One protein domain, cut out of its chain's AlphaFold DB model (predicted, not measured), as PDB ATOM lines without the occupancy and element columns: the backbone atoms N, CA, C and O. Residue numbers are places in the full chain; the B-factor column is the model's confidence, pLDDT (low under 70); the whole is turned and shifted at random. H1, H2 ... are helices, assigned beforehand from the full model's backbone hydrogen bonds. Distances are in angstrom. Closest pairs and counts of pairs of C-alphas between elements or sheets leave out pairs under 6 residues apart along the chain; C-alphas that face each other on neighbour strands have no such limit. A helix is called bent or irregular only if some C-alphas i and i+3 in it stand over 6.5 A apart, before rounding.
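What this domain is: This is residues 2 to 74 of the 343 residues of an uncharacterized protein of Streptomyces sp. CBMAI 2042 (UniProt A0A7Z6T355). Three helices, their centres set in a triangle, make a small body: the long H3 forms one side, H1 packs across it at a steep angle, and the short H2 makes the third corner. A tail at residues 2 to 6 runs out from this body, away from H3. The printed part has 73 residues with three named helices, in the order H1, H2, H3, and no named strand; the class is all helix. It is compact, with a radius of gyration of the C-alphas of 11.8 A and spans of 34 by 34 by 23 A.

Where its parts are: Start at C-alpha 2, at (284.310, 211.850, 129.517), and go on to C-alpha 9 at (269.819, 206.969, 118.977), where H1 begins; it takes residues 9 to 20, 18.2 A long. H1 is irregular, but only just: C-alphas 10 and 13 are 7.0 A apart. Next look at residues 30 to 39 for H2, 14.0 A long. H3 takes residues 51 to 69, 27.0 A long, and ends at C-alpha 69, at (255.609, 216.774, 137.491).

How they stand to each other: H1 touches H3 with its residues 14 to 18 alone; the closest C-alphas, of Ala 14 and Val 58, are 5.4 A apart. Their lines stand at a steep tilt of 61 degrees, the same way. H2 and H3 only just touch, with 3 pairs of C-alphas within 8 A, the closest being Asp 36 and Cys 64 at 7.5 A. They stand at a steep tilt of 62 degrees, opposite ways. H1 and H2 are near each other, with 5 pairs of C-alphas within 10 A. In H2 and H3 every O i to N i+4 pair is within hydrogen-bond range; in H1, 6 of 8 are.

The domain as a whole: The two C-alphas farthest apart, of Thr 2 and Glu 52, are 36.2 A apart. The printed part has no cut; the link from H2 to H3, 11 residues, is long. In the B-factor column, pLDDT is under 70 at residues 2 to 11, 69 to 70 and 74.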
ATOM      1  N   THR A   2     285.591 211.152 129.689       31.39
ATOM      2  CA  THR A   2     284.310 211.850 129.517       31.39
ATOM      3  C   THR A   2     283.267 210.855 128.999       31.39
ATOM      4  O   THR A   2     283.315 210.433 127.849       31.39
ATOM      5  N   ARG A   3     282.345 210.414 129.865       39.41
ATOM      6  CA  ARG A   3     281.180 209.617 129.447       39.41
ATOM      7  C   ARG A   3     280.262 210.521 128.631       39.41
ATOM      8  O   ARG A   3     279.629 211.416 129.184       39.41
ATOM      9  N   ASP A   4     280.219 210.294 127.326       38.44
ATOM     10  CA  ASP A   4     279.303 210.957 126.402       38.44
ATOM     11  C   ASP A   4     277.863 210.559 126.802       38.44
ATOM     12  O   ASP A   4     277.380 209.477 126.480       38.44
ATOM     13  N   ASN A   5     277.196 211.405 127.597       46.22
ATOM     14  CA  ASN A   5     275.846 211.198 128.153       46.22
ATOM     15  C   ASN A   5     274.730 211.371 127.103       46.22
ATOM     16  O   ASN A   5     273.579 211.625 127.455       46.22
ATOM     17  N   LYS A   6     275.047 211.265 125.808       44.91
ATOM     18  CA  LYS A   6     274.046 211.429 124.756       44.91
ATOM     19  C   LYS A   6     273.032 210.287 124.855       44.91
ATOM     20  O   LYS A   6     273.443 209.122 124.843       44.91
ATOM     21  N   PRO A   7     271.723 210.582 124.935       52.78
ATOM     22  CA  PRO A   7     270.709 209.542 124.943       52.78
ATOM     23  C   PRO A   7     270.858 208.706 123.653       52.78
ATOM     24  O   PRO A   7     270.996 209.290 122.570       52.78
ATOM     25  N   PRO A   8     270.924 207.361 123.740       61.09
ATOM     26  CA  PRO A   8     271.140 206.491 122.584       61.09
ATOM     27  C   PRO A   8     270.195 206.809 121.415       61.09
ATOM     28  O   PRO A   8     269.105 207.327 121.607       61.09
ATOM     29  N   ARG A   9     270.582 206.518 120.167       58.31
ATOM     30  CA  ARG A   9     269.819 206.969 118.977       58.31
ATOM     31  C   ARG A   9     268.338 206.549 118.982       58.31
ATOM     32  O   ARG A   9     267.505 207.332 118.530       58.31
ATOM     33  N   ALA A  10     268.015 205.401 119.581       56.66
ATOM     34  CA  ALA A  10     266.648 204.913 119.800       56.66
ATOM     35  C   ALA A  10     265.770 205.829 120.691       56.66
ATOM     36  O   ALA A  10     264.561 205.654 120.759       56.66
ATOM     37  N   PHE A  11     266.360 206.826 121.363       65.25
ATOM     38  CA  PHE A  11     265.703 207.720 122.322       65.25
ATOM     39  C   PHE A  11     265.079 208.953 121.659       65.25
ATOM     40  O   PHE A  11     264.184 209.577 122.228       65.25
ATOM     41  N   ARG A  12     265.569 209.348 120.477       73.00
ATOM     42  CA  ARG A  12     265.192 210.622 119.840       73.00
ATOM     43  C   ARG A  12     263.716 210.684 119.425       73.00
ATOM     44  O   ARG A  12     263.122 211.736 119.634       73.00
ATOM     45  N   PRO A  13     263.109 209.616 118.876       72.50
ATOM     46  CA  PRO A  13     261.704 209.652 118.469       72.50
ATOM     47  C   PRO A  13     260.734 209.860 119.646       72.50
ATOM     48  O   PRO A  13     259.927 210.785 119.609       72.50
ATOM     49  N   ALA A  14     260.876 209.089 120.732       71.62
ATOM     50  CA  ALA A  14     260.040 209.242 121.927       71.62
ATOM     51  C   ALA A  14     260.273 210.589 122.632       71.62
ATOM     52  O   ALA A  14     259.330 211.215 123.108       71.62
ATOM     53  N   ARG A  15     261.522 211.079 122.655       77.94
ATOM     54  CA  ARG A  15     261.843 212.406 123.198       77.94
ATOM     55  C   ARG A  15     261.157 213.530 122.418       77.94
ATOM     56  O   ARG A  15     260.553 214.397 123.034       77.94
ATOM     57  N   ARG A  16     261.203 213.490 121.083       81.06
ATOM     58  CA  ARG A  16     260.540 214.487 120.225       81.06
ATOM     59  C   ARG A  16     259.026 214.498 120.418       81.06
ATOM     60  O   ARG A  16     258.439 215.573 120.445       81.06
ATOM     61  N   ALA A  17     258.409 213.326 120.580       79.00
ATOM     62  CA  ALA A  17     256.983 213.222 120.888       79.00
ATOM     63  C   ALA A  17     256.647 213.881 122.239       79.00
ATOM     64  O   ALA A  17     255.697 214.652 122.326       79.00
ATOM     65  N   LEU A  18     257.474 213.661 123.267       79.06
ATOM     66  CA  LEU A  18     257.314 214.313 124.571       79.06
ATOM     67  C   LEU A  18     257.485 215.834 124.511       79.06
ATOM     68  O   LEU A  18     256.717 216.548 125.150       79.06
ATOM     69  N   ASP A  19     258.469 216.326 123.754       81.75
ATOM     70  CA  ASP A  19     258.674 217.765 123.556       81.75
ATOM     71  C   ASP A  19     257.445 218.398 122.884       81.75
ATOM     72  O   ASP A  19     256.947 219.420 123.352       81.75
ATOM     73  N   ALA A  20     256.898 217.749 121.849       79.62
ATOM     74  CA  ALA A  20     255.667 218.182 121.182       79.62
ATOM     75  C   ALA A  20     254.434 218.143 122.106       79.62
ATOM     76  O   ALA A  20     253.535 218.968 121.966       79.62
ATOM     77  N   ALA A  21     254.408 217.227 123.079       74.31
ATOM     78  CA  ALA A  21     253.366 217.121 124.101       74.31
ATOM     79  C   ALA A  21     253.567 218.070 125.306       74.31
ATOM     80  O   ALA A  21     252.822 217.988 126.283       74.31
ATOM     81  N   GLY A  22     254.566 218.963 125.269       80.25
ATOM     82  CA  GLY A  22     254.828 219.948 126.325       80.25
ATOM     83  C   GLY A  22     255.670 219.435 127.501       80.25
ATOM     84  O   GLY A  22     255.878 220.160 128.471       80.25
ATOM     85  N   TYR A  23     256.216 218.217 127.421       78.56
ATOM     86  CA  TYR A  23     257.134 217.651 128.418       78.56
ATOM     87  C   TYR A  23     258.601 217.906 128.049       78.56
ATOM     88  O   TYR A  23     259.437 216.993 128.065       78.56
ATOM     89  N   GLY A  24     258.910 219.166 127.723       80.12
ATOM     90  CA  GLY A  24     260.250 219.650 127.388       80.12
ATOM     91  C   GLY A  24     261.298 219.395 128.488       80.12
ATOM     92  O   GLY A  24     260.958 218.907 129.571       80.12
ATOM     93  N   PRO A  25     262.590 219.678 128.237       78.69
ATOM     94  CA  PRO A  25     263.675 219.369 129.175       78.69
ATOM     95  C   PRO A  25     263.491 220.002 130.561       78.69
ATOM     96  O   PRO A  25     263.925 219.421 131.556       78.69
ATOM     97  N   ASP A  26     262.788 221.132 130.632       78.69
ATOM     98  CA  ASP A  26     262.475 221.839 131.879       78.69
ATOM     99  C   ASP A  26     261.441 221.101 132.743       78.69
ATOM    100  O   ASP A  26     261.437 221.215 133.966       78.69
ATOM    101  N   VAL A  27     260.579 220.300 132.111       77.19
ATOM    102  CA  VAL A  27     259.501 219.545 132.767       77.19
ATOM    103  C   VAL A  27     259.935 218.104 133.033       77.19
ATOM    104  O   VAL A  27     259.669 217.539 134.095       77.19
ATOM    105  N   TYR A  28     260.635 217.495 132.076       83.69
ATOM    106  CA  TYR A  28     261.134 216.131 132.173       83.69
ATOM    107  C   TYR A  28     262.581 216.054 131.690       83.69
ATOM    108  O   TYR A  28     262.861 215.678 130.550       83.69
ATOM    109  N   ALA A  29     263.498 216.414 132.591       85.56
ATOM    110  CA  ALA A  29     264.930 216.502 132.320       85.56
ATOM    111  C   ALA A  29     265.517 215.213 131.723       85.56
ATOM    112  O   ALA A  29     265.174 214.102 132.142       85.56
ATOM    113  N   GLU A  30     266.486 215.360 130.812       83.62
ATOM    114  CA  GLU A  30     267.128 214.239 130.105       83.62
ATOM    115  C   GLU A  30     267.699 213.180 131.055       83.62
ATOM    116  O   GLU A  30     267.562 211.981 130.818       83.62
ATOM    117  N   LYS A  31     268.286 213.606 132.180       85.31
ATOM    118  CA  LYS A  31     268.806 212.699 133.214       85.31
ATOM    119  C   LYS A  31     267.698 211.846 133.845       85.31
ATOM    120  O   LYS A  31     267.921 210.668 134.128       85.31
ATOM    121  N   THR A  32     266.517 212.421 134.071       85.25
ATOM    122  CA  THR A  32     265.362 211.718 134.649       85.25
ATOM    123  C   THR A  32     264.754 210.758 133.633       85.25
ATOM    124  O   THR A  32     264.492 209.605 133.969       85.25
ATOM    125  N   PHE A  33     264.623 211.190 132.378       84.75
ATOM    126  CA  PHE A  33     264.213 210.333 131.267       84.75
ATOM    127  C   PHE A  33     265.150 209.130 131.092       84.75
ATOM    128  O   PHE A  33     264.697 207.985 131.071       84.75
ATOM    129  N   LEU A  34     266.469 209.359 131.071       84.69
ATOM    130  CA  LEU A  34     267.474 208.296 130.973       84.69
ATOM    131  C   LEU A  34     267.396 207.327 132.163       84.69
ATOM    132  O   LEU A  34     267.539 206.114 131.995       84.69
ATOM    133  N   LEU A  35     267.130 207.832 133.370       87.38
ATOM    134  CA  LEU A  35     266.928 206.997 134.553       87.38
ATOM    135  C   LEU A  35     265.687 206.099 134.425       87.38
ATOM    136  O   LEU A  35     265.756 204.915 134.752       87.38
ATOM    137  N   ASP A  36     264.555 206.638 133.978       87.00
ATOM    138  CA  ASP A  36     263.314 205.866 133.845       87.00
ATOM    139  C   ASP A  36     263.419 204.845 132.694       87.00
ATOM    140  O   ASP A  36     263.014 203.687 132.847       87.00
ATOM    141  N   TYR A  37     264.092 205.212 131.602       84.31
ATOM    142  CA  TYR A  37     264.433 204.311 130.502       84.31
ATOM    143  C   TYR A  37     265.352 203.161 130.942       84.31
ATOM    144  O   TYR A  37     265.062 201.989 130.707       84.31
ATOM    145  N   THR A  38     266.451 203.455 131.643       85.00
ATOM    146  CA  THR A  38     267.391 202.421 132.130       85.00
ATOM    147  C   THR A  38     266.758 201.504 133.177       85.00
ATOM    148  O   THR A  38     267.077 200.312 133.252       85.00
ATOM    149  N   LYS A  39     265.799 202.016 133.955       85.62
ATOM    150  CA  LYS A  39     264.985 201.197 134.861       85.62
ATOM    151  C   LYS A  39     264.032 200.257 134.130       85.62
ATOM    152  O   LYS A  39     263.651 199.255 134.739       85.62
ATOM    153  N   GLY A  40     263.758 200.496 132.848       85.50
ATOM    154  CA  GLY A  40     262.853 199.705 132.021       85.50
ATOM    155  C   GLY A  40     261.399 200.161 132.121       85.50
ATOM    156  O   GLY A  40     260.514 199.390 131.778       85.50
ATOM    157  N   PHE A  41     261.139 201.377 132.610       86.62
ATOM    158  CA  PHE A  41     259.783 201.934 132.642       86.62
ATOM    159  C   PHE A  41     259.322 202.434 131.276       86.62
ATOM    160  O   PHE A  41     258.127 202.509 131.025       86.62
ATOM    161  N   ILE A  42     260.274 202.751 130.405       86.62
ATOM    162  CA  ILE A  42     260.024 203.114 129.018       86.62
ATOM    163  C   ILE A  42     260.538 201.942 128.168       86.62
ATOM    164  O   ILE A  42     261.714 201.583 128.316       86.62
ATOM    165  N   PRO A  43     259.679 201.303 127.350       84.56
ATOM    166  CA  PRO A  43     260.080 200.263 126.412       84.56
ATOM    167  C   PRO A  43     261.269 200.695 125.555       84.56
ATOM    168  O   PRO A  43     261.340 201.833 125.083       84.56
ATOM    169  N   LYS A  44     262.222 199.780 125.365       82.25
ATOM    170  CA  LYS A  44     263.364 200.013 124.484       82.25
ATOM    171  C   LYS A  44     262.963 199.619 123.074       82.25
ATOM    172  O   LYS A  44     262.720 198.444 122.826       82.25
ATOM    173  N   LEU A  45     262.902 200.593 122.179       75.19
ATOM    174  CA  LEU A  45     262.549 200.347 120.788       75.19
ATOM    175  C   LEU A  45     263.752 199.791 120.026       75.19
ATOM    176  O   LEU A  45     264.873 200.300 120.155       75.19
ATOM    177  N   THR A  46     263.507 198.754 119.236       73.38
ATOM    178  CA  THR A  46     264.437 198.258 118.224       73.38
ATOM    179  C   THR A  46     264.320 199.102 116.948       73.38
ATOM    180  O   THR A  46     263.469 199.986 116.843       73.38
ATOM    181  N   ALA A  47     265.223 198.895 115.987       71.31
ATOM    182  CA  ALA A  47     265.222 199.658 114.734       71.31
ATOM    183  C   ALA A  47     264.007 199.345 113.835       71.31
ATOM    184  O   ALA A  47     263.643 200.158 112.993       71.31
ATOM    185  N   ASP A  48     263.401 198.181 114.039       76.19
ATOM    186  CA  ASP A  48     262.266 197.592 113.329       76.19
ATOM    187  C   ASP A  48     260.951 197.672 114.125       76.19
ATOM    188  O   ASP A  48     259.985 196.992 113.785       76.19
ATOM    189  N   ALA A  49     260.905 198.498 115.175       73.75
ATOM    190  CA  ALA A  49     259.722 198.637 116.016       73.75
ATOM    191  C   ALA A  49     258.479 199.030 115.201       73.75
ATOM    192  O   ALA A  49     258.497 199.959 114.387       73.75
ATOM    193  N   THR A  50     257.378 198.338 115.468       80.31
ATOM    194  CA  THR A  50     256.064 198.612 114.890       80.31
ATOM    195  C   THR A  50     255.484 199.934 115.406       80.31
ATOM    196  O   THR A  50     255.897 200.463 116.442       80.31
ATOM    197  N   ALA A  51     254.472 200.463 114.711       75.69
ATOM    198  CA  ALA A  51     253.749 201.656 115.160       75.69
ATOM    199  C   ALA A  51     253.130 201.469 116.560       75.69
ATOM    200  O   ALA A  51     253.210 202.364 117.394       75.69
ATOM    201  N   GLU A  52     252.599 200.279 116.860       72.62
ATOM    202  CA  GLU A  52     252.028 199.973 118.177       72.62
ATOM    203  C   GLU A  52     253.096 199.951 119.286       72.62
ATOM    204  O   GLU A  52     252.872 200.443 120.395       72.62
ATOM    205  N   GLU A  53     254.283 199.406 119.012       75.06
ATOM    206  CA  GLU A  53     255.399 199.425 119.965       75.06
ATOM    207  C   GLU A  53     255.896 200.848 120.218       75.06
ATOM    208  O   GLU A  53     256.186 201.209 121.364       75.06
ATOM    209  N   PHE A  54     255.932 201.672 119.169       78.62
ATOM    210  CA  PHE A  54     256.247 203.090 119.272       78.62
ATOM    211  C   PHE A  54     255.230 203.840 120.144       78.62
ATOM    212  O   PHE A  54     255.626 204.505 121.106       78.62
ATOM    213  N   ASP A  55     253.933 203.669 119.883       75.38
ATOM    214  CA  ASP A  55     252.854 204.300 120.651       75.38
ATOM    215  C   ASP A  55     252.890 203.887 122.127       75.38
ATOM    216  O   ASP A  55     252.747 204.717 123.028       75.38
ATOM    217  N   ASN A  56     253.161 202.609 122.407       75.19
ATOM    218  CA  ASN A  56     253.331 202.118 123.772       75.19
ATOM    219  C   ASN A  56     254.540 202.755 124.475       75.19
ATOM    220  O   ASN A  56     254.467 203.050 125.675       75.19
ATOM    221  N   ALA A  57     255.641 202.987 123.755       79.62
ATOM    222  CA  ALA A  57     256.820 203.649 124.303       79.62
ATOM    223  C   ALA A  57     256.573 205.134 124.600       79.62
ATOM    224  O   ALA A  57     256.959 205.605 125.674       79.62
ATOM    225  N   VAL A  58     255.890 205.850 123.702       79.94
ATOM    226  CA  VAL A  58     255.476 207.246 123.915       79.94
ATOM    227  C   VAL A  58     254.518 207.340 125.098       79.94
ATOM    228  O   VAL A  58     254.776 208.100 126.028       79.94
ATOM    229  N   LEU A  59     253.489 206.491 125.146       80.62
ATOM    230  CA  LEU A  59     252.535 206.451 126.254       80.62
ATOM    231  C   LEU A  59     253.226 206.195 127.601       80.62
ATOM    232  O   LEU A  59     252.910 206.835 128.604       80.62
ATOM    233  N   ALA A  60     254.169 205.251 127.656       80.94
ATOM    234  CA  ALA A  60     254.933 204.978 128.871       80.94
ATOM    235  C   ALA A  60     255.782 206.188 129.299       80.94
ATOM    236  O   ALA A  60     255.834 206.526 130.487       80.94
ATOM    237  N   ALA A  61     256.423 206.851 128.335       81.69
ATOM    238  CA  ALA A  61     257.222 208.043 128.568       81.69
ATOM    239  C   ALA A  61     256.370 209.227 129.062       81.69
ATOM    240  O   ALA A  61     256.760 209.886 130.025       81.69
ATOM    241  N   GLU A  62     255.189 209.449 128.485       80.00
ATOM    242  CA  GLU A  62     254.244 210.488 128.912       80.00
ATOM    243  C   GLU A  62     253.733 210.234 130.327       80.00
ATOM    244  O   GLU A  62     253.699 211.139 131.158       80.00
ATOM    245  N   LEU A  63     253.388 208.981 130.641       78.00
ATOM    246  CA  LEU A  63     252.991 208.589 131.991       78.00
ATOM    247  C   LEU A  63     254.111 208.836 133.006       78.00
ATOM    248  O   LEU A  63     253.833 209.237 134.138       78.00
ATOM    249  N   CYS A  64     255.369 208.613 132.612       81.00
ATOM    250  CA  CYS A  64     256.511 208.938 133.455       81.00
ATOM    251  C   CYS A  64     256.648 210.446 133.642       81.00
ATOM    252  O   CYS A  64     256.684 210.897 134.783       81.00
ATOM    253  N   ALA A  65     256.670 211.217 132.554       79.62
ATOM    254  CA  ALA A  65     256.786 212.670 132.593       79.62
ATOM    255  C   ALA A  65     255.692 213.290 133.472       79.62
ATOM    256  O   ALA A  65     255.990 213.995 134.437       79.62
ATOM    257  N   ARG A  66     254.432 212.916 133.227       75.00
ATOM    258  CA  ARG A  66     253.281 213.379 133.999       75.00
ATOM    259  C   ARG A  66     253.364 212.983 135.467       75.00
ATOM    260  O   ARG A  66     253.036 213.782 136.319       75.00
ATOM    261  N   ALA A  67     253.807 211.778 135.815       72.75
ATOM    262  CA  ALA A  67     253.958 211.423 137.228       72.75
ATOM    263  C   ALA A  67     255.112 212.178 137.916       72.75
ATOM    264  O   ALA A  67     255.090 212.379 139.130       72.75
ATOM    265  N   ARG A  68     256.138 212.582 137.159       74.50
ATOM    266  CA  ARG A  68     257.295 213.324 137.677       74.50
ATOM    267  C   ARG A  68     256.986 214.792 137.935       74.50
ATOM    268  O   ARG A  68     257.545 215.329 138.886       74.50
ATOM    269  N   THR A  69     256.063 215.404 137.194       69.38
ATOM    270  CA  THR A  69     255.609 216.774 137.491       69.38
ATOM    271  C   THR A  69     254.922 216.884 138.854       69.38
ATOM    272  O   THR A  69     255.022 217.920 139.502       69.38
ATOM    273  N   TYR A  70     254.301 215.805 139.343       64.56
ATOM    274  CA  TYR A  70     253.672 215.752 140.672       64.56
ATOM    275  C   TYR A  70     254.548 215.088 141.754       64.56
ATOM    276  O   TYR A  70     254.133 214.983 142.912       64.56
ATOM    277  N   GLY A  71     255.765 214.645 141.409       72.88
ATOM    278  CA  GLY A  71     256.743 214.094 142.350       72.88
ATOM    279  C   GLY A  71     257.371 212.773 141.898       72.88
ATOM    280  O   GLY A  71     258.431 212.745 141.265       72.88
ATOM    281  N   HIS A  72     256.779 211.640 142.290       70.12
ATOM    282  CA  HIS A  72     257.387 210.316 142.115       70.12
ATOM    283  C   HIS A  72     256.479 209.305 141.424       70.12
ATOM    284  O   HIS A  72     255.270 209.260 141.616       70.12
ATOM    285  N   LEU A  73     257.111 208.378 140.699       71.44
ATOM    286  CA  LEU A  73     256.449 207.184 140.183       71.44
ATOM    287  C   LEU A  73     255.969 206.302 141.346       71.44
ATOM    288  O   LEU A  73     256.786 205.679 142.048       71.44
ATOM    289  N   CYS A  74     254.654 206.217 141.535       68.75
ATOM    290  CA  CYS A  74     254.076 205.298 142.506       68.75
ATOM    291  C   CYS A  74     254.322 203.835 142.077       68.75
ATOM    292  O   CYS A  74     254.484 203.552 140.886       68.75
TER     293      CYS A  74